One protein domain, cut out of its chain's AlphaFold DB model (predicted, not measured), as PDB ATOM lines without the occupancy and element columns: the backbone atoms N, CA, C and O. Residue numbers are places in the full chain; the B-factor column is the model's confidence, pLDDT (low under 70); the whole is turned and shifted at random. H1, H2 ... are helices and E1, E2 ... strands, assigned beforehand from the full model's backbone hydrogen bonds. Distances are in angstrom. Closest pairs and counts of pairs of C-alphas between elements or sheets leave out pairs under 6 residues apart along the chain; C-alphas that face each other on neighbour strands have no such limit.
ATOM      1  N   GLU A   6     -14.344  19.042 -50.874       93.31
ATOM      2  CA  GLU A   6     -14.101  20.342 -50.221       93.31
ATOM      3  C   GLU A   6     -13.539  20.204 -48.799       93.31
ATOM      4  O   GLU A   6     -12.917  21.128 -48.279       93.31
ATOM      5  N   TRP A   7     -13.743  19.053 -48.153       96.38
ATOM      6  CA  TRP A   7     -13.280  18.802 -46.788       96.38
ATOM      7  C   TRP A   7     -11.871  18.214 -46.741       96.38
ATOM      8  O   TRP A   7     -11.269  18.180 -45.665       96.38
ATOM      9  N   LEU A   8     -11.326  17.773 -47.882       95.62
ATOM     10  CA  LEU A   8     -10.018  17.119 -47.947       95.62
ATOM     11  C   LEU A   8      -8.897  17.962 -47.322       95.62
ATOM     12  O   LEU A   8      -8.161  17.395 -46.512       95.62
ATOM     13  N   PRO A   9      -8.762  19.281 -47.593       97.00
ATOM     14  CA  PRO A   9      -7.703  20.079 -46.975       97.00
ATOM     15  C   PRO A   9      -7.749  20.029 -45.442       97.00
ATOM     16  O   PRO A   9      -6.739  19.732 -44.809       97.00
ATOM     17  N   GLY A  10      -8.932  20.220 -44.851       97.88
ATOM     18  CA  GLY A  10      -9.108  20.203 -43.398       97.88
ATOM     19  C   GLY A  10      -8.933  18.814 -42.778       97.88
ATOM     20  O   GLY A  10      -8.391  18.691 -41.683       97.88
ATOM     21  N   MET A  11      -9.340  17.746 -43.471       97.50
ATOM     22  CA  MET A  11      -9.144  16.376 -42.980       97.50
ATOM     23  C   MET A  11      -7.674  15.952 -43.012       97.50
ATOM     24  O   MET A  11      -7.192  15.319 -42.072       97.50
ATOM     25  N   LEU A  12      -6.942  16.337 -44.061       97.81
ATOM     26  CA  LEU A  12      -5.503  16.094 -44.151       97.81
ATOM     27  C   LEU A  12      -4.724  16.928 -43.127       97.81
ATOM     28  O   LEU A  12      -3.793  16.409 -42.511       97.81
ATOM     29  N   GLU A  13      -5.122  18.180 -42.894       98.06
ATOM     30  CA  GLU A  13      -4.580  18.999 -41.805       98.06
ATOM     31  C   GLU A  13      -4.868  18.367 -40.435       98.06
ATOM     32  O   GLU A  13      -3.976  18.285 -39.594       98.06
ATOM     33  N   GLY A  14      -6.076  17.838 -40.225       97.00
ATOM     34  CA  GLY A  14      -6.436  17.101 -39.014       97.00
ATOM     35  C   GLY A  14      -5.520  15.901 -38.765       97.00
ATOM     36  O   GLY A  14      -5.038  15.718 -37.644       97.00
ATOM     37  N   LEU A  15      -5.207  15.133 -39.813       97.12
ATOM     38  CA  LEU A  15      -4.279  14.005 -39.728       97.12
ATOM     39  C   LEU A  15      -2.853  14.454 -39.367       97.12
ATOM     40  O   LEU A  15      -2.206  13.848 -38.514       97.12
ATOM     41  N   GLN A  16      -2.373  15.547 -39.966       97.44
ATOM     42  CA  GLN A  16      -1.071  16.134 -39.630       97.44
ATOM     43  C   GLN A  16      -1.035  16.647 -38.186       97.44
ATOM     44  O   GLN A  16      -0.080  16.386 -37.457       97.44
ATOM     45  N   CYS A  17      -2.093  17.330 -37.750       98.00
ATOM     46  CA  CYS A  17      -2.240  17.842 -36.391       98.00
ATOM     47  C   CYS A  17      -2.249  16.702 -35.363       98.00
ATOM     48  O   CYS A  17      -1.573  16.796 -34.338       98.00
ATOM     49  N   PHE A  18      -2.934  15.593 -35.658       97.44
ATOM     50  CA  PHE A  18      -2.892  14.385 -34.835       97.44
ATOM     51  C   PHE A  18      -1.455  13.864 -34.673       97.44
ATOM     52  O   PHE A  18      -1.004  13.645 -33.547       97.44
ATOM     53  N   LEU A  19      -0.703  13.735 -35.772       97.56
ATOM     54  CA  LEU A  19       0.693  13.278 -35.738       97.56
ATOM     55  C   LEU A  19       1.649  14.289 -35.083       97.56
ATOM     56  O   LEU A  19       2.675  13.897 -34.534       97.56
ATOM     57  N   ALA A  20       1.338  15.581 -35.092       97.25
ATOM     58  CA  ALA A  20       2.146  16.588 -34.405       97.25
ATOM     59  C   ALA A  20       1.889  16.632 -32.887       97.25
ATOM     60  O   ALA A  20       2.761  17.047 -32.128       97.25
ATOM     61  N   ARG A  21       0.687  16.244 -32.440       97.44
ATOM     62  CA  ARG A  21       0.229  16.424 -31.049       97.44
ATOM     63  C   ARG A  21       0.216  15.157 -30.203       97.44
ATOM     64  O   ARG A  21       0.036  15.262 -28.993       97.44
ATOM     65  N   THR A  22       0.340  13.985 -30.813       97.69
ATOM     66  CA  THR A  22       0.388  12.703 -30.094       97.69
ATOM     67  C   THR A  22       1.826  12.273 -29.815       97.69
ATOM     68  O   THR A  22       2.742  12.659 -30.537       97.69
ATOM     69  N   ASP A  23       2.014  11.492 -28.752       96.56
ATOM     70  CA  ASP A  23       3.326  11.030 -28.294       96.56
ATOM     71  C   ASP A  23       3.959  10.051 -29.304       96.56
ATOM     72  O   ASP A  23       3.347   9.019 -29.590       96.56
ATOM     73  N   PRO A  24       5.173  10.317 -29.828       95.12
ATOM     74  CA  PRO A  24       5.922   9.360 -30.647       95.12
ATOM     75  C   PRO A  24       6.150   7.992 -29.981       95.12
ATOM     76  O   PRO A  24       6.346   7.007 -30.688       95.12
ATOM     77  N   GLY A  25       6.078   7.894 -28.647       94.88
ATOM     78  CA  GLY A  25       6.087   6.616 -27.924       94.88
ATOM     79  C   GLY A  25       4.941   5.670 -28.321       94.88
ATOM     80  O   GLY A  25       5.100   4.453 -28.258       94.88
ATOM     81  N   GLU A  26       3.831   6.211 -28.831       96.56
ATOM     82  CA  GLU A  26       2.658   5.469 -29.317       96.56
ATOM     83  C   GLU A  26       2.713   5.222 -30.841       96.56
ATOM     84  O   GLU A  26       1.704   5.293 -31.553       96.56
ATOM     85  N   ALA A  27       3.908   4.946 -31.373       97.19
ATOM     86  CA  ALA A  27       4.193   4.893 -32.811       97.19
ATOM     87  C   ALA A  27       3.266   3.961 -33.612       97.19
ATOM     88  O   ALA A  27       2.909   4.256 -34.751       97.19
ATOM     89  N   LEU A  28       2.852   2.829 -33.033       96.94
ATOM     90  CA  LEU A  28       1.969   1.863 -33.702       96.94
ATOM     91  C   LEU A  28       0.556   2.421 -33.894       96.94
ATOM     92  O   LEU A  28      -0.019   2.280 -34.975       96.94
ATOM     93  N   VAL A  29       0.019   3.101 -32.878       97.88
ATOM     94  CA  VAL A  29      -1.280   3.781 -32.964       97.88
ATOM     95  C   VAL A  29      -1.188   4.932 -33.958       97.88
ATOM     96  O   VAL A  29      -2.047   5.073 -34.829       97.88
ATOM     97  N   ARG A  30      -0.108   5.715 -33.899       98.44
ATOM     98  CA  ARG A  30       0.139   6.815 -34.838       98.44
ATOM     99  C   ARG A  30       0.216   6.339 -36.282       98.44
ATOM    100  O   ARG A  30      -0.447   6.913 -37.144       98.44
ATOM    101  N   ALA A  31       0.947   5.258 -36.536       98.38
ATOM    102  CA  ALA A  31       1.044   4.635 -37.851       98.38
ATOM    103  C   ALA A  31      -0.316   4.107 -38.336       98.38
ATOM    104  O   ALA A  31      -0.642   4.263 -39.515       98.38
ATOM    105  N   ALA A  32      -1.131   3.531 -37.446       98.31
ATOM    106  CA  ALA A  32      -2.480   3.079 -37.781       98.31
ATOM    107  C   ALA A  32      -3.385   4.246 -38.182       98.31
ATOM    108  O   ALA A  32      -4.031   4.183 -39.228       98.31
ATOM    109  N   VAL A  33      -3.384   5.332 -37.407       98.25
ATOM    110  CA  VAL A  33      -4.180   6.527 -37.710       98.25
ATOM    111  C   VAL A  33      -3.697   7.190 -39.000       98.25
ATOM    112  O   VAL A  33      -4.522   7.495 -39.857       98.25
ATOM    113  N   ALA A  34      -2.383   7.333 -39.203       98.44
ATOM    114  CA  ALA A  34      -1.815   7.835 -40.455       98.44
ATOM    115  C   ALA A  34      -2.260   6.991 -41.660       98.44
ATOM    116  O   ALA A  34      -2.725   7.524 -42.665       98.44
ATOM    117  N   SER A  35      -2.151   5.667 -41.549       98.31
ATOM    118  CA  SER A  35      -2.428   4.727 -42.633       98.31
ATOM    119  C   SER A  35      -3.919   4.615 -42.961       98.31
ATOM    120  O   SER A  35      -4.321   4.838 -44.110       98.31
ATOM    121  N   PHE A  36      -4.748   4.283 -41.970       98.12
ATOM    122  CA  PHE A  36      -6.179   4.055 -42.161       98.12
ATOM    123  C   PHE A  36      -6.967   5.364 -42.241       98.12
ATOM    124  O   PHE A  36      -7.883   5.470 -43.052       98.12
ATOM    125  N   GLY A  37      -6.565   6.402 -41.505       97.38
ATOM    126  CA  GLY A  37      -7.130   7.740 -41.675       97.38
ATOM    127  C   GLY A  37      -6.957   8.229 -43.112       97.38
ATOM    128  O   GLY A  37      -7.933   8.604 -43.757       97.38
ATOM    129  N   PHE A  38      -5.747   8.116 -43.675       98.19
ATOM    130  CA  PHE A  38      -5.500   8.492 -45.069       98.19
ATOM    131  C   PHE A  38      -6.341   7.676 -46.062       98.19
ATOM    132  O   PHE A  38      -6.920   8.243 -46.990       98.19
ATOM    133  N   VAL A  39      -6.439   6.353 -45.881       97.00
ATOM    134  CA  VAL A  39      -7.181   5.501 -46.828       97.00
ATOM    135  C   VAL A  39      -8.691   5.748 -46.791       97.00
ATOM    136  O   VAL A  39      -9.340   5.639 -47.834       97.00
ATOM    137  N   PHE A  40      -9.242   6.112 -45.626       96.81
ATOM    138  CA  PHE A  40     -10.661   6.441 -45.463       96.81
ATOM    139  C   PHE A  40     -11.003   7.874 -45.885       96.81
ATOM    140  O   PHE A  40     -12.110   8.099 -46.376       96.81
ATOM    141  N   ILE A  41     -10.061   8.820 -45.765       96.94
ATOM    142  CA  ILE A  41     -10.174  10.153 -46.384       96.94
ATOM    143  C   ILE A  41     -10.152  10.029 -47.914       96.94
ATOM    144  O   ILE A  41     -10.905  10.712 -48.598       96.94
ATOM    145  N   HIS A  42      -9.328   9.122 -48.447       95.81
ATOM    146  CA  HIS A  42      -9.233   8.814 -49.877       95.81
ATOM    147  C   HIS A  42      -8.974  10.045 -50.779       95.81
ATOM    148  O   HIS A  42      -9.718  10.279 -51.730       95.81
ATOM    149  N   PRO A  43      -7.932  10.853 -50.501       95.19
ATOM    150  CA  PRO A  43      -7.749  12.160 -51.143       95.19
ATOM    151  C   PRO A  43      -7.286  12.104 -52.606       95.19
ATOM    152  O   PRO A  43      -7.294  13.130 -53.281       95.19
ATOM    153  N   LEU A  44      -6.816  10.951 -53.092       93.19
ATOM    154  CA  LEU A  44      -6.267  10.806 -54.442       93.19
ATOM    155  C   LEU A  44      -7.249  10.085 -55.371       93.19
ATOM    156  O   LEU A  44      -8.013   9.234 -54.924       93.19
ATOM    157  N   ALA A  45      -7.151  10.339 -56.678       88.75
ATOM    158  CA  ALA A  45      -7.886   9.570 -57.687       88.75
ATOM    159  C   ALA A  45      -7.415   8.102 -57.774       88.75
ATOM    160  O   ALA A  45      -8.209   7.198 -58.013       88.75
ATOM    161  N   ASP A  46      -6.120   7.858 -57.551       92.06
ATOM    162  CA  ASP A  46      -5.511   6.529 -57.467       92.06
ATOM    163  C   ASP A  46      -4.308   6.572 -56.507       92.06
ATOM    164  O   ASP A  46      -3.719   7.620 -56.241       92.06
ATOM    165  N   GLY A  47      -3.928   5.416 -55.969       94.31
ATOM    166  CA  GLY A  47      -2.731   5.259 -55.151       94.31
ATOM    167  C   GLY A  47      -2.966   5.368 -53.650       94.31
ATOM    168  O   GLY A  47      -2.020   5.146 -52.896       94.31
ATOM    169  N   ASN A  48      -4.204   5.586 -53.192       96.25
ATOM    170  CA  ASN A  48      -4.510   5.720 -51.763       96.25
ATOM    171  C   ASN A  48      -4.009   4.533 -50.932       96.25
ATOM    172  O   ASN A  48      -3.368   4.722 -49.905       96.25
ATOM    173  N   GLY A  49      -4.200   3.302 -51.419       94.38
ATOM    174  CA  GLY A  49      -3.682   2.109 -50.744       94.38
ATOM    175  C   GLY A  49      -2.149   2.025 -50.722       94.38
ATOM    176  O   GLY A  49      -1.575   1.537 -49.752       94.38
ATOM    177  N   ARG A  50      -1.462   2.514 -51.766       95.25
ATOM    178  CA  ARG A  50       0.013   2.545 -51.822       95.25
ATOM    179  C   ARG A  50       0.569   3.546 -50.809       95.25
ATOM    180  O   ARG A  50       1.456   3.184 -50.042       95.25
ATOM    181  N   ILE A  51       0.001   4.751 -50.761       97.69
ATOM    182  CA  ILE A  51       0.392   5.786 -49.796       97.69
ATOM    183  C   ILE A  51       0.043   5.369 -48.365       97.69
ATOM    184  O   ILE A  51       0.881   5.481 -47.481       97.69
ATOM    185  N   SER A  52      -1.135   4.787 -48.144       97.12
ATOM    186  CA  SER A  52      -1.546   4.253 -46.841       97.12
ATOM    187  C   SER A  52      -0.520   3.266 -46.263       97.12
ATOM    188  O   SER A  52      -0.131   3.390 -45.102       97.12
ATOM    189  N   ARG A  53       0.000   2.330 -47.072       95.38
ATOM    190  CA  ARG A  53       1.047   1.385 -46.631       95.38
ATOM    191  C   ARG A  53       2.424   2.033 -46.479       95.38
ATOM    192  O   ARG A  53       3.195   1.619 -45.616       95.38
ATOM    193  N   PHE A  54       2.734   3.041 -47.292       96.50
ATOM    194  CA  PHE A  54       3.949   3.842 -47.134       96.50
ATOM    195  C   PHE A  54       3.957   4.592 -45.793       96.50
ATOM    196  O   PHE A  54       4.953   4.532 -45.073       96.50
ATOM    197  N   LEU A  55       2.832   5.213 -45.422       98.12
ATOM    198  CA  LEU A  55       2.684   5.986 -44.186       98.12
ATOM    199  C   LEU A  55       2.936   5.155 -42.925       98.12
ATOM    200  O   LEU A  55       3.408   5.710 -41.937       98.12
ATOM    201  N   VAL A  56       2.698   3.839 -42.959       97.88
ATOM    202  CA  VAL A  56       3.081   2.943 -41.855       97.88
ATOM    203  C   VAL A  56       4.587   3.023 -41.605       97.88
ATOM    204  O   VAL A  56       5.016   3.328 -40.497       97.88
ATOM    205  N   ASN A  57       5.402   2.784 -42.635       96.44
ATOM    206  CA  ASN A  57       6.859   2.798 -42.501       96.44
ATOM    207  C   ASN A  57       7.402   4.209 -42.233       96.44
ATOM    208  O   ASN A  57       8.289   4.354 -41.398       96.44
ATOM    209  N   ASP A  58       6.871   5.236 -42.907       97.06
ATOM    210  CA  ASP A  58       7.292   6.629 -42.690       97.06
ATOM    211  C   ASP A  58       7.039   7.069 -41.241       97.06
ATOM    212  O   ASP A  58       7.947   7.593 -40.596       97.06
ATOM    213  N   THR A  59       5.860   6.765 -40.691       98.00
ATOM    214  CA  THR A  59       5.523   7.109 -39.300       98.00
ATOM    215  C   THR A  59       6.423   6.364 -38.316       98.00
ATOM    216  O   THR A  59       7.074   6.994 -37.489       98.00
ATOM    217  N   LEU A  60       6.559   5.038 -38.455       97.25
ATOM    218  CA  LEU A  60       7.414   4.237 -37.567       97.25
ATOM    219  C   LEU A  60       8.893   4.649 -37.625       97.25
ATOM    220  O   LEU A  60       9.599   4.549 -36.620       97.25
ATOM    221  N   ARG A  61       9.374   5.104 -38.789       95.94
ATOM    222  CA  ARG A  61      10.733   5.637 -38.948       95.94
ATOM    223  C   ARG A  61      10.891   6.979 -38.242       95.94
ATOM    224  O   ARG A  61      11.868   7.160 -37.521       95.94
ATOM    225  N   ARG A  62       9.964   7.917 -38.455       95.75
ATOM    226  CA  ARG A  62      10.003   9.253 -37.832       95.75
ATOM    227  C   ARG A  62       9.885   9.187 -36.315       95.75
ATOM    228  O   ARG A  62      10.543   9.962 -35.630       95.75
ATOM    229  N   ASP A  63       9.112   8.230 -35.819       97.19
ATOM    230  CA  ASP A  63       8.942   7.978 -34.390       97.19
ATOM    231  C   ASP A  63      10.098   7.137 -33.794       97.19
ATOM    232  O   ASP A  63      10.119   6.861 -32.599       97.19
ATOM    233  N   GLY A  64      11.089   6.733 -34.602       95.31
ATOM    234  CA  GLY A  64      12.320   6.082 -34.135       95.31
ATOM    235  C   GLY A  64      12.209   4.586 -33.817       95.31
ATOM    236  O   GLY A  64      13.178   3.997 -33.342       95.31
ATOM    237  N   VAL A  65      11.070   3.949 -34.103       94.69
ATOM    238  CA  VAL A  65      10.838   2.516 -33.826       94.69
ATOM    239  C   VAL A  65      11.469   1.611 -34.887       94.69
ATOM    240  O   VAL A  65      11.878   0.491 -34.588       94.69
ATOM    241  N   VAL A  66      11.590   2.092 -36.128       93.38
ATOM    242  CA  VAL A  66      12.265   1.370 -37.219       93.38
ATOM    243  C   VAL A  66      13.497   2.164 -37.664       93.38
ATOM    244  O   VAL A  66      13.322   3.220 -38.270       93.38
ATOM    245  N   PRO A  67      14.735   1.695 -37.411       91.31
ATOM    246  CA  PRO A  67      15.952   2.430 -37.762       91.31
ATOM    247  C   PRO A  67      16.340   2.293 -39.244       91.31
ATOM    248  O   PRO A  67      15.876   1.404 -39.958       91.31
ATOM    249  N   GLU A  68      17.231   3.169 -39.716       87.12
ATOM    250  CA  GLU A  68      17.880   3.028 -41.029       87.12
ATOM    251  C   GLU A  68      18.816   1.812 -41.072       87.12
ATOM    252  O   GLU A  68      19.479   1.549 -40.068       87.12
ATOM    253  N   PRO A  69      18.904   1.064 -42.194       88.88
ATOM    254  CA  PRO A  69      18.191   1.196 -43.477       88.88
ATOM    255  C   PRO A  69      16.914   0.345 -43.591       88.88
ATOM    256  O   PRO A  69      16.429   0.104 -44.694       88.88
ATOM    257  N   PHE A  70      16.352  -0.125 -42.479       87.25
ATOM    258  CA  PHE A  70      15.278  -1.115 -42.510       87.25
ATOM    259  C   PHE A  70      13.939  -0.534 -42.979       87.25
ATOM    260  O   PHE A  70      13.539   0.568 -42.596       87.25
ATOM    261  N   ILE A  71      13.233  -1.325 -43.787       90.06
ATOM    262  CA  ILE A  71      11.847  -1.102 -44.200       90.06
ATOM    263  C   ILE A  71      11.089  -2.382 -43.869       90.06
ATOM    264  O   ILE A  71      11.482  -3.467 -44.303       90.06
ATOM    265  N   LEU A  72      10.005  -2.266 -43.107       92.50
ATOM    266  CA  LEU A  72       9.166  -3.411 -42.786       92.50
ATOM    267  C   LEU A  72       8.378  -3.821 -44.040       92.50
ATOM    268  O   LEU A  72       7.659  -2.979 -44.601       92.50
ATOM    269  N   PRO A  73       8.444  -5.094 -44.480       92.06
ATOM    270  CA  PRO A  73       7.728  -5.580 -45.658       92.06
ATOM    271  C   PRO A  73       6.226  -5.795 -45.385       92.06
ATOM    272  O   PRO A  73       5.656  -6.831 -45.712       92.06
ATOM    273  N   VAL A  74       5.555  -4.781 -44.832       92.81
ATOM    274  CA  VAL A  74       4.131  -4.797 -44.447       92.81
ATOM    275  C   VAL A  74       3.233  -5.157 -45.629       92.81
ATOM    276  O   VAL A  74       2.298  -5.937 -45.486       92.81
ATOM    277  N   SER A  75       3.535  -4.647 -46.829       91.81
ATOM    278  CA  SER A  75       2.780  -5.015 -48.036       91.81
ATOM    279  C   SER A  75       2.896  -6.508 -48.343       91.81
ATOM    280  O   SER A  75       1.890  -7.131 -48.668       91.81
ATOM    281  N   ALA A  76       4.097  -7.084 -48.212       90.19
ATOM    282  CA  ALA A  76       4.301  -8.511 -48.433       90.19
ATOM    283  C   ALA A  76       3.513  -9.321 -47.400       90.19
ATOM    284  O   ALA A  76       2.747 -10.189 -47.804       90.19
ATOM    285  N   ALA A  77       3.590  -8.944 -46.117       92.62
ATOM    286  CA  ALA A  77       2.834  -9.567 -45.030       92.62
ATOM    287  C   ALA A  77       1.320  -9.573 -45.292       92.62
ATOM    288  O   ALA A  77       0.669 -10.607 -45.177       92.62
ATOM    289  N   ILE A  78       0.752  -8.437 -45.712       93.06
ATOM    290  CA  ILE A  78      -0.673  -8.329 -46.062       93.06
ATOM    291  C   ILE A  78      -1.030  -9.270 -47.223       93.06
ATOM    292  O   ILE A  78      -2.098  -9.881 -47.238       93.06
ATOM    293  N   THR A  79      -0.143  -9.399 -48.211       91.88
ATOM    294  CA  THR A  79      -0.415 -10.171 -49.431       91.88
ATOM    295  C   THR A  79       0.039 -11.625 -49.394       91.88
ATOM    296  O   THR A  79      -0.269 -12.347 -50.340       91.88
ATOM    297  N   SER A  80       0.731 -12.080 -48.348       88.38
ATOM    298  CA  SER A  80       1.434 -13.370 -48.372       88.38
ATOM    299  C   SER A  80       0.532 -14.596 -48.234       88.38
ATOM    300  O   SER A  80       1.011 -15.716 -48.351       88.38
ATOM    301  N   SER A  81      -0.777 -14.427 -48.033       89.25
ATOM    302  CA  SER A  81      -1.747 -15.516 -48.195       89.25
ATOM    303  C   SER A  81      -3.131 -14.990 -48.573       89.25
ATOM    304  O   SER A  81      -3.442 -13.811 -48.389       89.25
ATOM    305  N   ALA A  82      -3.996 -15.868 -49.091       92.44
ATOM    306  CA  ALA A  82      -5.397 -15.521 -49.342       92.44
ATOM    307  C   ALA A  82      -6.127 -15.107 -48.054       92.44
ATOM    308  O   ALA A  82      -6.941 -14.188 -48.083       92.44
ATOM    309  N   VAL A  83      -5.782 -15.739 -46.925       93.81
ATOM    310  CA  VAL A  83      -6.337 -15.413 -45.606       93.81
ATOM    311  C   VAL A  83      -5.944 -13.997 -45.189       93.81
ATOM    312  O   VAL A  83      -6.822 -13.209 -44.858       93.81
ATOM    313  N   ARG A  84      -4.661 -13.625 -45.295       92.94
ATOM    314  CA  ARG A  84      -4.188 -12.285 -44.899       92.94
ATOM    315  C   ARG A  84      -4.739 -11.165 -45.782       92.94
ATOM    316  O   ARG A  84      -5.080 -10.097 -45.276       92.94
ATOM    317  N   ARG A  85      -4.924 -11.429 -47.081       94.50
ATOM    318  CA  ARG A  85      -5.627 -10.497 -47.979       94.50
ATOM    319  C   ARG A  85      -7.082 -10.305 -47.555       94.50
ATOM    320  O   ARG A  85      -7.527  -9.171 -47.427       94.50
ATOM    321  N   ALA A  86      -7.785 -11.397 -47.254       95.94
ATOM    322  CA  ALA A  86      -9.164 -11.330 -46.778       95.94
ATOM    323  C   ALA A  86      -9.287 -10.624 -45.414       95.94
ATOM    324  O   ALA A  86     -10.259  -9.912 -45.179       95.94
ATOM    325  N   GLU A  87      -8.312 -10.781 -44.516       96.38
ATOM    326  CA  GLU A  87      -8.255 -10.046 -43.247       96.38
ATOM    327  C   GLU A  87      -8.071  -8.540 -43.461       96.38
ATOM    328  O   GLU A  87      -8.736  -7.747 -42.793       96.38
ATOM    329  N   TYR A  88      -7.219  -8.146 -44.415       96.25
ATOM    330  CA  TYR A  88      -7.037  -6.742 -44.789       96.25
ATOM    331  C   TYR A  88      -8.317  -6.127 -45.367       96.25
ATOM    332  O   TYR A  88      -8.742  -5.046 -44.953       96.25
ATOM    333  N   ASP A  89      -8.982  -6.836 -46.277       95.94
ATOM    334  CA  ASP A  89     -10.259  -6.383 -46.827       95.94
ATOM    335  C   ASP A  89     -11.309  -6.274 -45.715       95.94
ATOM    336  O   ASP A  89     -11.987  -5.254 -45.587       95.94
ATOM    337  N   ARG A  90     -11.375  -7.274 -44.829       97.12
ATOM    338  CA  ARG A  90     -12.299  -7.282 -43.693       97.12
ATOM    339  C   ARG A  90     -12.085  -6.086 -42.770       97.12
ATOM    340  O   ARG A  90     -13.074  -5.511 -42.315       97.12
ATOM    341  N   ILE A  91     -10.842  -5.709 -42.466       97.38
ATOM    342  CA  ILE A  91     -10.596  -4.582 -41.559       97.38
ATOM    343  C   ILE A  91     -10.957  -3.230 -42.194       97.38
ATOM    344  O   ILE A  91     -11.463  -2.340 -41.505       97.38
ATOM    345  N   LEU A  92     -10.795  -3.085 -43.513       95.88
ATOM    346  CA  LEU A  92     -11.306  -1.925 -44.251       95.88
ATOM    347  C   LEU A  92     -12.842  -1.905 -44.268       95.88
ATOM    348  O   LEU A  92     -13.471  -0.854 -44.118       95.88
ATOM    349  N   GLU A  93     -13.461  -3.073 -44.423       95.94
ATOM    350  CA  GLU A  93     -14.913  -3.237 -44.431       95.94
ATOM    351  C   GLU A  93     -15.570  -2.983 -43.074       95.94
ATOM    352  O   GLU A  93     -16.727  -2.562 -43.046       95.94
ATOM    353  N   ARG A  94     -14.859  -3.175 -41.956       95.44
ATOM    354  CA  ARG A  94     -15.389  -2.825 -40.627       95.44
ATOM    355  C   ARG A  94     -15.706  -1.343 -40.488       95.44
ATOM    356  O   ARG A  94     -16.649  -0.998 -39.791       95.44
ATOM    357  N   TYR A  95     -14.970  -0.490 -41.195       93.12
ATOM    358  CA  TYR A  95     -15.271   0.935 -41.273       93.12
ATOM    359  C   TYR A  95     -16.328   1.234 -42.344       93.12
ATOM    360  O   TYR A  95     -17.305   1.941 -42.103       93.12
ATOM    361  N   SER A  96     -16.158   0.685 -43.552       91.25
ATOM    362  CA  SER A  96     -16.969   1.101 -44.701       91.25
ATOM    363  C   SER A  96     -18.368   0.475 -44.749       91.25
ATOM    364  O   SER A  96     -19.311   1.153 -45.161       91.25
ATOM    365  N   ARG A  97     -18.560  -0.779 -44.312       94.25
ATOM    366  CA  ARG A  97     -19.871  -1.454 -44.378       94.25
ATOM    367  C   ARG A  97     -20.933  -0.812 -43.482       94.25
ATOM    368  O   ARG A  97     -22.039  -0.628 -43.989       94.25
ATOM    369  N   PRO A  98     -20.660  -0.443 -42.213       94.06
ATOM    370  CA  PRO A  98     -21.646   0.256 -41.390       94.06
ATOM    371  C   PRO A  98     -22.085   1.580 -42.016       94.06
ATOM    372  O   PRO A  98     -23.282   1.831 -42.115       94.06
ATOM    373  N   LEU A  99     -21.133   2.364 -42.538       92.12
ATOM    374  CA  LEU A  99     -21.418   3.607 -43.260       92.12
ATOM    375  C   LEU A  99     -22.317   3.348 -44.483       92.12
ATOM    376  O   LEU A  99     -23.331   4.016 -44.658       92.12
ATOM    377  N   MET A 100     -21.995   2.345 -45.309       92.19
ATOM    378  CA  MET A 100     -22.806   2.004 -46.493       92.19
ATOM    379  C   MET A 100     -24.182   1.473 -46.135       92.19
ATOM    380  O   MET A 100     -25.131   1.702 -46.878       92.19
ATOM    381  N   SER A 101     -24.307   0.764 -45.018       94.62
ATOM    382  CA  SER A 101     -25.602   0.276 -44.562       94.62
ATOM    383  C   SER A 101     -26.471   1.406 -44.020       94.62
ATOM    384  O   SER A 101     -27.664   1.416 -44.304       94.62
ATOM    385  N   ALA A 102     -25.891   2.329 -43.249       95.19
ATOM    386  CA  ALA A 102     -26.613   3.429 -42.617       95.19
ATOM    387  C   ALA A 102     -27.123   4.458 -43.634       95.19
ATOM    388  O   ALA A 102     -28.228   4.963 -43.482       95.19
ATOM    389  N   TYR A 103     -26.346   4.724 -44.687       94.75
ATOM    390  CA  TYR A 103     -26.664   5.757 -45.676       94.75
ATOM    391  C   TYR A 103     -26.971   5.201 -47.069       94.75
ATOM    392  O   TYR A 103     -26.797   5.896 -48.070       94.75
ATOM    393  N   ARG A 104     -27.427   3.944 -47.151       93.56
ATOM    394  CA  ARG A 104     -27.773   3.284 -48.419       93.56
ATOM    395  C   ARG A 104     -28.759   4.108 -49.244       93.56
ATOM    396  O   ARG A 104     -28.545   4.280 -50.436       93.56
ATOM    397  N   ASP A 105     -29.797   4.624 -48.593       95.06
ATOM    398  CA  ASP A 105     -30.894   5.345 -49.248       95.06
ATOM    399  C   ASP A 105     -30.511   6.784 -49.637       95.06
ATOM    400  O   ASP A 105     -31.252   7.458 -50.346       95.06
ATOM    401  N   ALA A 106     -29.340   7.255 -49.196       94.25
ATOM    402  CA  ALA A 106     -28.787   8.559 -49.550       94.25
ATOM    403  C   ALA A 106     -27.789   8.494 -50.720       94.25
ATOM    404  O   ALA A 106     -27.228   9.529 -51.086       94.25
ATOM    405  N   VAL A 107     -27.547   7.302 -51.280       93.38
ATOM    406  CA  VAL A 107     -26.694   7.077 -52.455       93.38
ATOM    407  C   VAL A 107     -27.559   6.889 -53.693       93.38
ATOM    408  O   VAL A 107     -28.434   6.026 -53.709       93.38
ATOM    409  N   ASP A 108     -27.250   7.632 -54.752       92.75
ATOM    410  CA  ASP A 108     -27.893   7.487 -56.056       92.75
ATOM    411  C   ASP A 108     -26.864   7.550 -57.199       92.75
ATOM    412  O   ASP A 108     -25.737   8.033 -57.028       92.75
ATOM    413  N   PHE A 109     -27.246   7.037 -58.366       92.06
ATOM    414  CA  PHE A 109     -26.476   7.114 -59.602       92.06
ATOM    415  C   PHE A 109     -27.337   7.720 -60.710       92.06
ATOM    416  O   PHE A 109     -28.162   7.044 -61.326       92.06
ATOM    417  N   THR A 110     -27.120   9.004 -60.984       89.94
ATOM    418  CA  THR A 110     -27.873   9.751 -61.988       89.94
ATOM    419  C   THR A 110     -27.457   9.366 -63.406       89.94
ATOM    420  O   THR A 110     -26.296   9.058 -63.687       89.94
ATOM    421  N   HIS A 111     -28.417   9.413 -64.335       86.25
ATOM    422  CA  HIS A 111     -28.152   9.201 -65.762       86.25
ATOM    423  C   HIS A 111     -27.313  10.327 -66.379       86.25
ATOM    424  O   HIS A 111     -26.490  10.074 -67.257       86.25
ATOM    425  N   GLU A 112     -27.523  11.563 -65.927       88.44
ATOM    426  CA  GLU A 112     -26.707  12.709 -66.316       88.44
ATOM    427  C   GLU A 112     -25.419  12.709 -65.488       88.44
ATOM    428  O   GLU A 112     -25.467  12.679 -64.256       88.44
ATOM    429  N   ARG A 113     -24.266  12.693 -66.167       89.69
ATOM    430  CA  ARG A 113     -22.956  12.748 -65.514       89.69
ATOM    431  C   ARG A 113     -22.532  14.199 -65.355       89.69
ATOM    432  O   ARG A 113     -22.591  14.972 -66.306       89.69
ATOM    433  N   VAL A 114     -22.044  14.537 -64.170       87.81
ATOM    434  CA  VAL A 114     -21.420  15.829 -63.892       87.81
ATOM    435  C   VAL A 114     -19.942  15.732 -64.249       87.81
ATOM    436  O   VAL A 114     -19.253  14.825 -63.776       87.81
ATOM    437  N   ALA A 115     -19.463  16.652 -65.087       89.75
ATOM    438  CA  ALA A 115     -18.043  16.831 -65.363       89.75
ATOM    439  C   ALA A 115     -17.422  17.755 -64.306       89.75
ATOM    440  O   ALA A 115     -17.890  18.877 -64.097       89.75
ATOM    441  N   TYR A 116     -16.371  17.283 -63.643       85.62
ATOM    442  CA  TYR A 116     -15.632  18.025 -62.625       85.62
ATOM    443  C   TYR A 116     -14.414  18.734 -63.238       85.62
ATOM    444  O   TYR A 116     -13.996  18.455 -64.363       85.62
ATOM    445  N   ALA A 117     -13.838  19.685 -62.496       85.25
ATOM    446  CA  ALA A 117     -12.730  20.526 -62.968       85.25
ATOM    447  C   ALA A 117     -11.444  19.743 -63.304       85.25
ATOM    448  O   ALA A 117     -10.592  20.239 -64.039       85.25
ATOM    449  N   ASP A 118     -11.306  18.529 -62.776       83.38
ATOM    450  CA  ASP A 118     -10.206  17.598 -63.033       83.38
ATOM    451  C   ASP A 118     -10.434  16.708 -64.272       83.38
ATOM    452  O   ASP A 118      -9.594  15.867 -64.594       83.38
ATOM    453  N   GLY A 119     -11.549  16.897 -64.987       86.69
ATOM    454  CA  GLY A 119     -11.915  16.119 -66.169       86.69
ATOM    455  C   GLY A 119     -12.541  14.759 -65.854       86.69
ATOM    456  O   GLY A 119     -12.813  13.992 -66.778       86.69
ATOM    457  N   ILE A 120     -12.783  14.446 -64.577       85.44
ATOM    458  CA  ILE A 120     -13.535  13.254 -64.187       85.44
ATOM    459  C   ILE A 120     -15.023  13.521 -64.416       85.44
ATOM    460  O   ILE A 120     -15.539  14.579 -64.077       85.44
ATOM    461  N   GLU A 121     -15.732  12.543 -64.972       90.56
ATOM    462  CA  GLU A 121     -17.192  12.565 -65.058       90.56
ATOM    463  C   GLU A 121     -17.787  11.555 -64.079       90.56
ATOM    464  O   GLU A 121     -17.371  10.393 -64.056       90.56
ATOM    465  N   SER A 122     -18.813  11.932 -63.319       88.94
ATOM    466  CA  SER A 122     -19.496  11.011 -62.403       88.94
ATOM    467  C   SER A 122     -20.996  11.275 -62.345       88.94
ATOM    468  O   SER A 122     -21.427  12.421 -62.354       88.94
ATOM    469  N   GLY A 123     -21.787  10.202 -62.287       90.88
ATOM    470  CA  GLY A 123     -23.207  10.259 -61.915       90.88
ATOM    471  C   GLY A 123     -23.441   9.916 -60.439       90.88
ATOM    472  O   GLY A 123     -24.579   9.784 -60.017       90.88
ATOM    473  N   PHE A 124     -22.378   9.694 -59.658       91.12
ATOM    474  CA  PHE A 124     -22.502   9.355 -58.242       91.12
ATOM    475  C   PHE A 124     -22.999  10.559 -57.444       91.12
ATOM    476  O   PHE A 124     -22.358  11.612 -57.438       91.12
ATOM    477  N   VAL A 125     -24.096  10.370 -56.719       91.00
ATOM    478  CA  VAL A 125     -24.676  11.367 -55.824       91.00
ATOM    479  C   VAL A 125     -24.735  10.794 -54.416       91.00
ATOM    480  O   VAL A 125     -25.144   9.652 -54.200       91.00
ATOM    481  N   PHE A 126     -24.333  11.612 -53.447       93.75
ATOM    482  CA  PHE A 126     -24.498  11.314 -52.036       93.75
ATOM    483  C   PHE A 126     -25.066  12.536 -51.312       93.75
ATOM    484  O   PHE A 126     -24.429  13.584 -51.291       93.75
ATOM    485  N   ASN A 127     -26.259  12.406 -50.728       93.94
ATOM    486  CA  ASN A 127     -27.014  13.551 -50.192       93.94
ATOM    487  C   ASN A 127     -26.997  13.661 -48.660       93.94
ATOM    488  O   ASN A 127     -27.646  14.541 -48.106       93.94
ATOM    489  N   ALA A 128     -26.247  12.797 -47.971       95.69
ATOM    490  CA  ALA A 128     -26.163  12.772 -46.509       95.69
ATOM    491  C   ALA A 128     -24.747  13.091 -45.995       95.69
ATOM    492  O   ALA A 128     -24.319  12.563 -44.970       95.69
ATOM    493  N   TYR A 129     -23.994  13.944 -46.706       95.69
ATOM    494  CA  TYR A 129     -22.631  14.321 -46.307       95.69
ATOM    495  C   TYR A 129     -22.584  14.895 -44.889       95.69
ATOM    496  O   TYR A 129     -21.790  14.416 -44.082       95.69
ATOM    497  N   ASP A 130     -23.432  15.873 -44.565       95.50
ATOM    498  CA  ASP A 130     -23.430  16.518 -43.245       95.50
ATOM    499  C   ASP A 130     -23.795  15.544 -42.118       95.50
ATOM    500  O   ASP A 130     -23.183  15.564 -41.051       95.50
ATOM    501  N   GLU A 131     -24.743  14.640 -42.372       96.19
ATOM    502  CA  GLU A 131     -25.145  13.606 -41.417       96.19
ATOM    503  C   GLU A 131     -24.038  12.568 -41.202       96.19
ATOM    504  O   GLU A 131     -23.814  12.133 -40.073       96.19
ATOM    505  N   ALA A 132     -23.327  12.185 -42.267       95.12
ATOM    506  CA  ALA A 132     -22.219  11.232 -42.225       95.12
ATOM    507  C   ALA A 132     -20.893  11.859 -41.756       95.12
ATOM    508  O   ALA A 132     -19.959  11.130 -41.410       95.12
ATOM    509  N   ALA A 133     -20.800  13.193 -41.694       94.94
ATOM    510  CA  ALA A 133     -19.587  13.933 -41.348       94.94
ATOM    511  C   ALA A 133     -18.862  13.421 -40.085       94.94
ATOM    512  O   ALA A 133     -17.628  13.319 -40.123       94.94
ATOM    513  N   PRO A 134     -19.554  13.062 -38.981       94.94
ATOM    514  CA  PRO A 134     -18.900  12.553 -37.778       94.94
ATOM    515  C   PRO A 134     -18.073  11.286 -38.006       94.94
ATOM    516  O   PRO A 134     -17.044  11.132 -37.354       94.94
ATOM    517  N   VAL A 135     -18.465  10.421 -38.951       94.19
ATOM    518  CA  VAL A 135     -17.769   9.154 -39.236       94.19
ATOM    519  C   VAL A 135     -16.333   9.414 -39.689       94.19
ATOM    520  O   VAL A 135     -15.418   8.725 -39.251       94.19
ATOM    521  N   TRP A 136     -16.120  10.455 -40.499       94.69
ATOM    522  CA  TRP A 136     -14.787  10.840 -40.974       94.69
ATOM    523  C   TRP A 136     -14.052  11.807 -40.042       94.69
ATOM    524  O   TRP A 136     -12.824  11.841 -40.054       94.69
ATOM    525  N   ARG A 137     -14.775  12.612 -39.250       94.00
ATOM    526  CA  ARG A 137     -14.165  13.570 -38.305       94.00
ATOM    527  C   ARG A 137     -13.657  12.903 -37.031       94.00
ATOM    528  O   ARG A 137     -12.643  13.335 -36.491       94.00
ATOM    529  N   TYR A 138     -14.366  11.882 -36.558       92.88
ATOM    530  CA  TYR A 138     -14.086  11.194 -35.301       92.88
ATOM    531  C   TYR A 138     -14.116   9.671 -35.501       92.88
ATOM    532  O   TYR A 138     -14.922   8.988 -34.864       92.88
ATOM    533  N   PRO A 139     -13.289   9.124 -36.412       94.25
ATOM    534  CA  PRO A 139     -13.303   7.697 -36.681       94.25
ATOM    535  C   PRO A 139     -12.791   6.927 -35.458       94.25
ATOM    536  O   PRO A 139     -11.724   7.234 -34.923       94.25
ATOM    537  N   ASP A 140     -13.521   5.892 -35.048       95.56
ATOM    538  CA  ASP A 140     -12.965   4.862 -34.174       95.56
ATOM    539  C   ASP A 140     -12.099   3.929 -35.028       95.56
ATOM    540  O   ASP A 140     -12.602   3.219 -35.901       95.56
ATOM    541  N   LEU A 141     -10.785   3.985 -34.802       96.88
ATOM    542  CA  LEU A 141      -9.782   3.192 -35.515       96.88
ATOM    543  C   LEU A 141      -9.171   2.090 -34.640       96.88
ATOM    544  O   LEU A 141      -8.098   1.580 -34.966       96.88
ATOM    545  N   THR A 142      -9.819   1.728 -33.527       97.00
ATOM    546  CA  THR A 142      -9.298   0.740 -32.567       97.00
ATOM    547  C   THR A 142      -8.964  -0.576 -33.258       97.00
ATOM    548  O   THR A 142      -7.838  -1.064 -33.182       97.00
ATOM    549  N   GLU A 143      -9.909  -1.113 -34.024       97.56
ATOM    550  CA  GLU A 143      -9.717  -2.388 -34.710       97.56
ATOM    551  C   GLU A 143      -8.631  -2.318 -35.790       97.56
ATOM    552  O   GLU A 143      -7.882  -3.270 -36.012       97.56
ATOM    553  N   GLN A 144      -8.536  -1.182 -36.483       98.19
ATOM    554  CA  GLN A 144      -7.513  -0.931 -37.493       98.19
ATOM    555  C   GLN A 144      -6.117  -0.882 -36.859       98.19
ATOM    556  O   GLN A 144      -5.158  -1.407 -37.434       98.19
ATOM    557  N   ALA A 145      -6.003  -0.298 -35.664       98.00
ATOM    558  CA  ALA A 145      -4.771  -0.282 -34.890       98.00
ATOM    559  C   ALA A 145      -4.378  -1.685 -34.405       98.00
ATOM    560  O   ALA A 145      -3.229  -2.093 -34.588       98.00
ATOM    561  N   GLU A 146      -5.326  -2.459 -33.871       98.00
ATOM    562  CA  GLU A 146      -5.097  -3.851 -33.460       98.00
ATOM    563  C   GLU A 146      -4.662  -4.737 -34.635       98.00
ATOM    564  O   GLU A 146      -3.715  -5.523 -34.522       98.00
ATOM    565  N   TYR A 147      -5.309  -4.574 -35.791       98.00
ATOM    566  CA  TYR A 147      -4.926  -5.257 -37.020       98.00
ATOM    567  C   TYR A 147      -3.499  -4.895 -37.446       98.00
ATOM    568  O   TYR A 147      -2.695  -5.788 -37.724       98.00
ATOM    569  N   LEU A 148      -3.158  -3.601 -37.480       97.62
ATOM    570  CA  LEU A 148      -1.820  -3.170 -37.880       97.62
ATOM    571  C   LEU A 148      -0.757  -3.726 -36.930       97.62
ATOM    572  O   LEU A 148       0.288  -4.190 -37.387       97.62
ATOM    573  N   PHE A 149      -1.040  -3.747 -35.627       96.88
ATOM    574  CA  PHE A 149      -0.173  -4.375 -34.637       96.88
ATOM    575  C   PHE A 149       0.056  -5.864 -34.934       96.88
ATOM    576  O   PHE A 149       1.195  -6.335 -34.913       96.88
ATOM    577  N   ALA A 150      -1.007  -6.611 -35.246       96.50
ATOM    578  CA  ALA A 150      -0.904  -8.023 -35.612       96.50
ATOM    579  C   ALA A 150      -0.073  -8.233 -36.888       96.50
ATOM    580  O   ALA A 150       0.796  -9.106 -36.917       96.50
ATOM    581  N   ILE A 151      -0.276  -7.397 -37.911       96.19
ATOM    582  CA  ILE A 151       0.501  -7.452 -39.153       96.19
ATOM    583  C   ILE A 151       1.970  -7.115 -38.917       96.19
ATOM    584  O   ILE A 151       2.838  -7.814 -39.440       96.19
ATOM    585  N   ILE A 152       2.282  -6.083 -38.131       95.38
ATOM    586  CA  ILE A 152       3.670  -5.709 -37.831       95.38
ATOM    587  C   ILE A 152       4.365  -6.830 -37.065       95.38
ATOM    588  O   ILE A 152       5.459  -7.237 -37.447       95.38
ATOM    589  N   ARG A 153       3.713  -7.395 -36.045       94.38
ATOM    590  CA  ARG A 153       4.243  -8.546 -35.308       94.38
ATOM    591  C   ARG A 153       4.504  -9.737 -36.227       94.38
ATOM    592  O   ARG A 153       5.612 -10.260 -36.228       94.38
ATOM    593  N   HIS A 154       3.548 -10.093 -37.085       92.94
ATOM    594  CA  HIS A 154       3.754 -11.149 -38.077       92.94
ATOM    595  C   HIS A 154       4.919 -10.837 -39.029       92.94
ATOM    596  O   HIS A 154       5.724 -11.715 -39.340       92.94
ATOM    597  N   THR A 155       5.041  -9.577 -39.452       93.06
ATOM    598  CA  THR A 155       6.120  -9.111 -40.330       93.06
ATOM    599  C   THR A 155       7.488  -9.309 -39.676       93.06
ATOM    600  O   THR A 155       8.409  -9.810 -40.318       93.06
ATOM    601  N   LEU A 156       7.615  -8.943 -38.399       91.06
ATOM    602  CA  LEU A 156       8.850  -9.083 -37.631       91.06
ATOM    603  C   LEU A 156       9.193 -10.557 -37.375       91.06
ATOM    604  O   LEU A 156      10.327 -10.963 -37.596       91.06
TER     605      LEU A 156
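This is residues 6 to 156 of the 236 residues of the protein "Fido domain-containing protein" of Marinobacter sp. Arc7-DN-1 (UniProt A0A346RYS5). H2 runs through the core, with H1 and H3 alongside it as two helical hairpins; H7 crosses H2 steeply, and H5 with short H4 packs on H7. At one end of the longest axis is the strand hairpin E1 and E2, from which H6 leads back toward the helices. The printed part has 151 residues, in the order H1 H2 H3 H4 H5 E1 E2 H6 H7; the sheet is E1 - E2, antiparallel, and the class is mostly helix. The whole is compact, with a radius of gyration of the C-alphas of 17.0 A and spans of 52 by 36 by 29 A.

E1, residues 107 to 115, and E2, residues 121 to 126, form an antiparallel hairpin at 149 degrees, with N 110 and O 123 at 2.8 A and N 122 and O 114 at 3.0 A, within hydrogen-bond range. E1 bends by 93 degrees at residue 111. H6, residues 129 to 137, is close to but not clearly touching H5, residues 82 to 102; their closest C-alphas are Leu 99 and Ala 132, 7.7 A. H2, residues 24 to 41, touches H3, residues 48 to 62, at a shallow tilt of 14 degrees, opposite ways, closest C-alphas Ser 35 and Ser 52, 4.3 A. H2 also touches H1, residues 6 to 21, at a shallow tilt of 7 degrees, opposite ways, closest C-alphas Leu 19 and Arg 30, 6.5 A. H7, residues 142 to 156, touches H2 at a steep tilt of 66 degrees, with residues 144 to 149 alone, closest C-alphas Ala 32 and Ala 145, 5.0 A. H7 touches H5 at a shallow tilt of 11 degrees, closest C-alphas Ile 91 and Gln 144, 6.3 A. H4, residues 74 to 79, touches H7, about perpendicular at 85 degrees, closest C-alphas Ala 77 and Thr 155, 5.8 A; it touches H5 only at the corner, closest C-alphas Ile 78 and Arg 84, 5.4 A. Every O i to N i+4 pair is within hydrogen-bond range in H4 and H7, against 11 of 12 in H1, 12 of 14 in H2, 9 of 11 in H3, 14 of 17 in H5 and 2 of 5 in H6, which has 5 of 6 O i to N i+3 pairs.

E1 is 18.3 A long and E2 15.0 A. H5, 29.2 A, has a kink of 44 degrees near residue 93. H1, 24.3 A, begins at C-alpha 6 (-14.101, 20.342, -50.221); H7, 21.2 A, ends at C-alpha 156 (8.850, -9.083, -37.631). H2 is 22.5 A and H3 20.4 A.

The C-alphas farthest apart, Pro 67 and His 111, are 52.7 A apart. The printed part has no cut; the link H3 to H4 is long. No printed residue is under 70 in pLDDT.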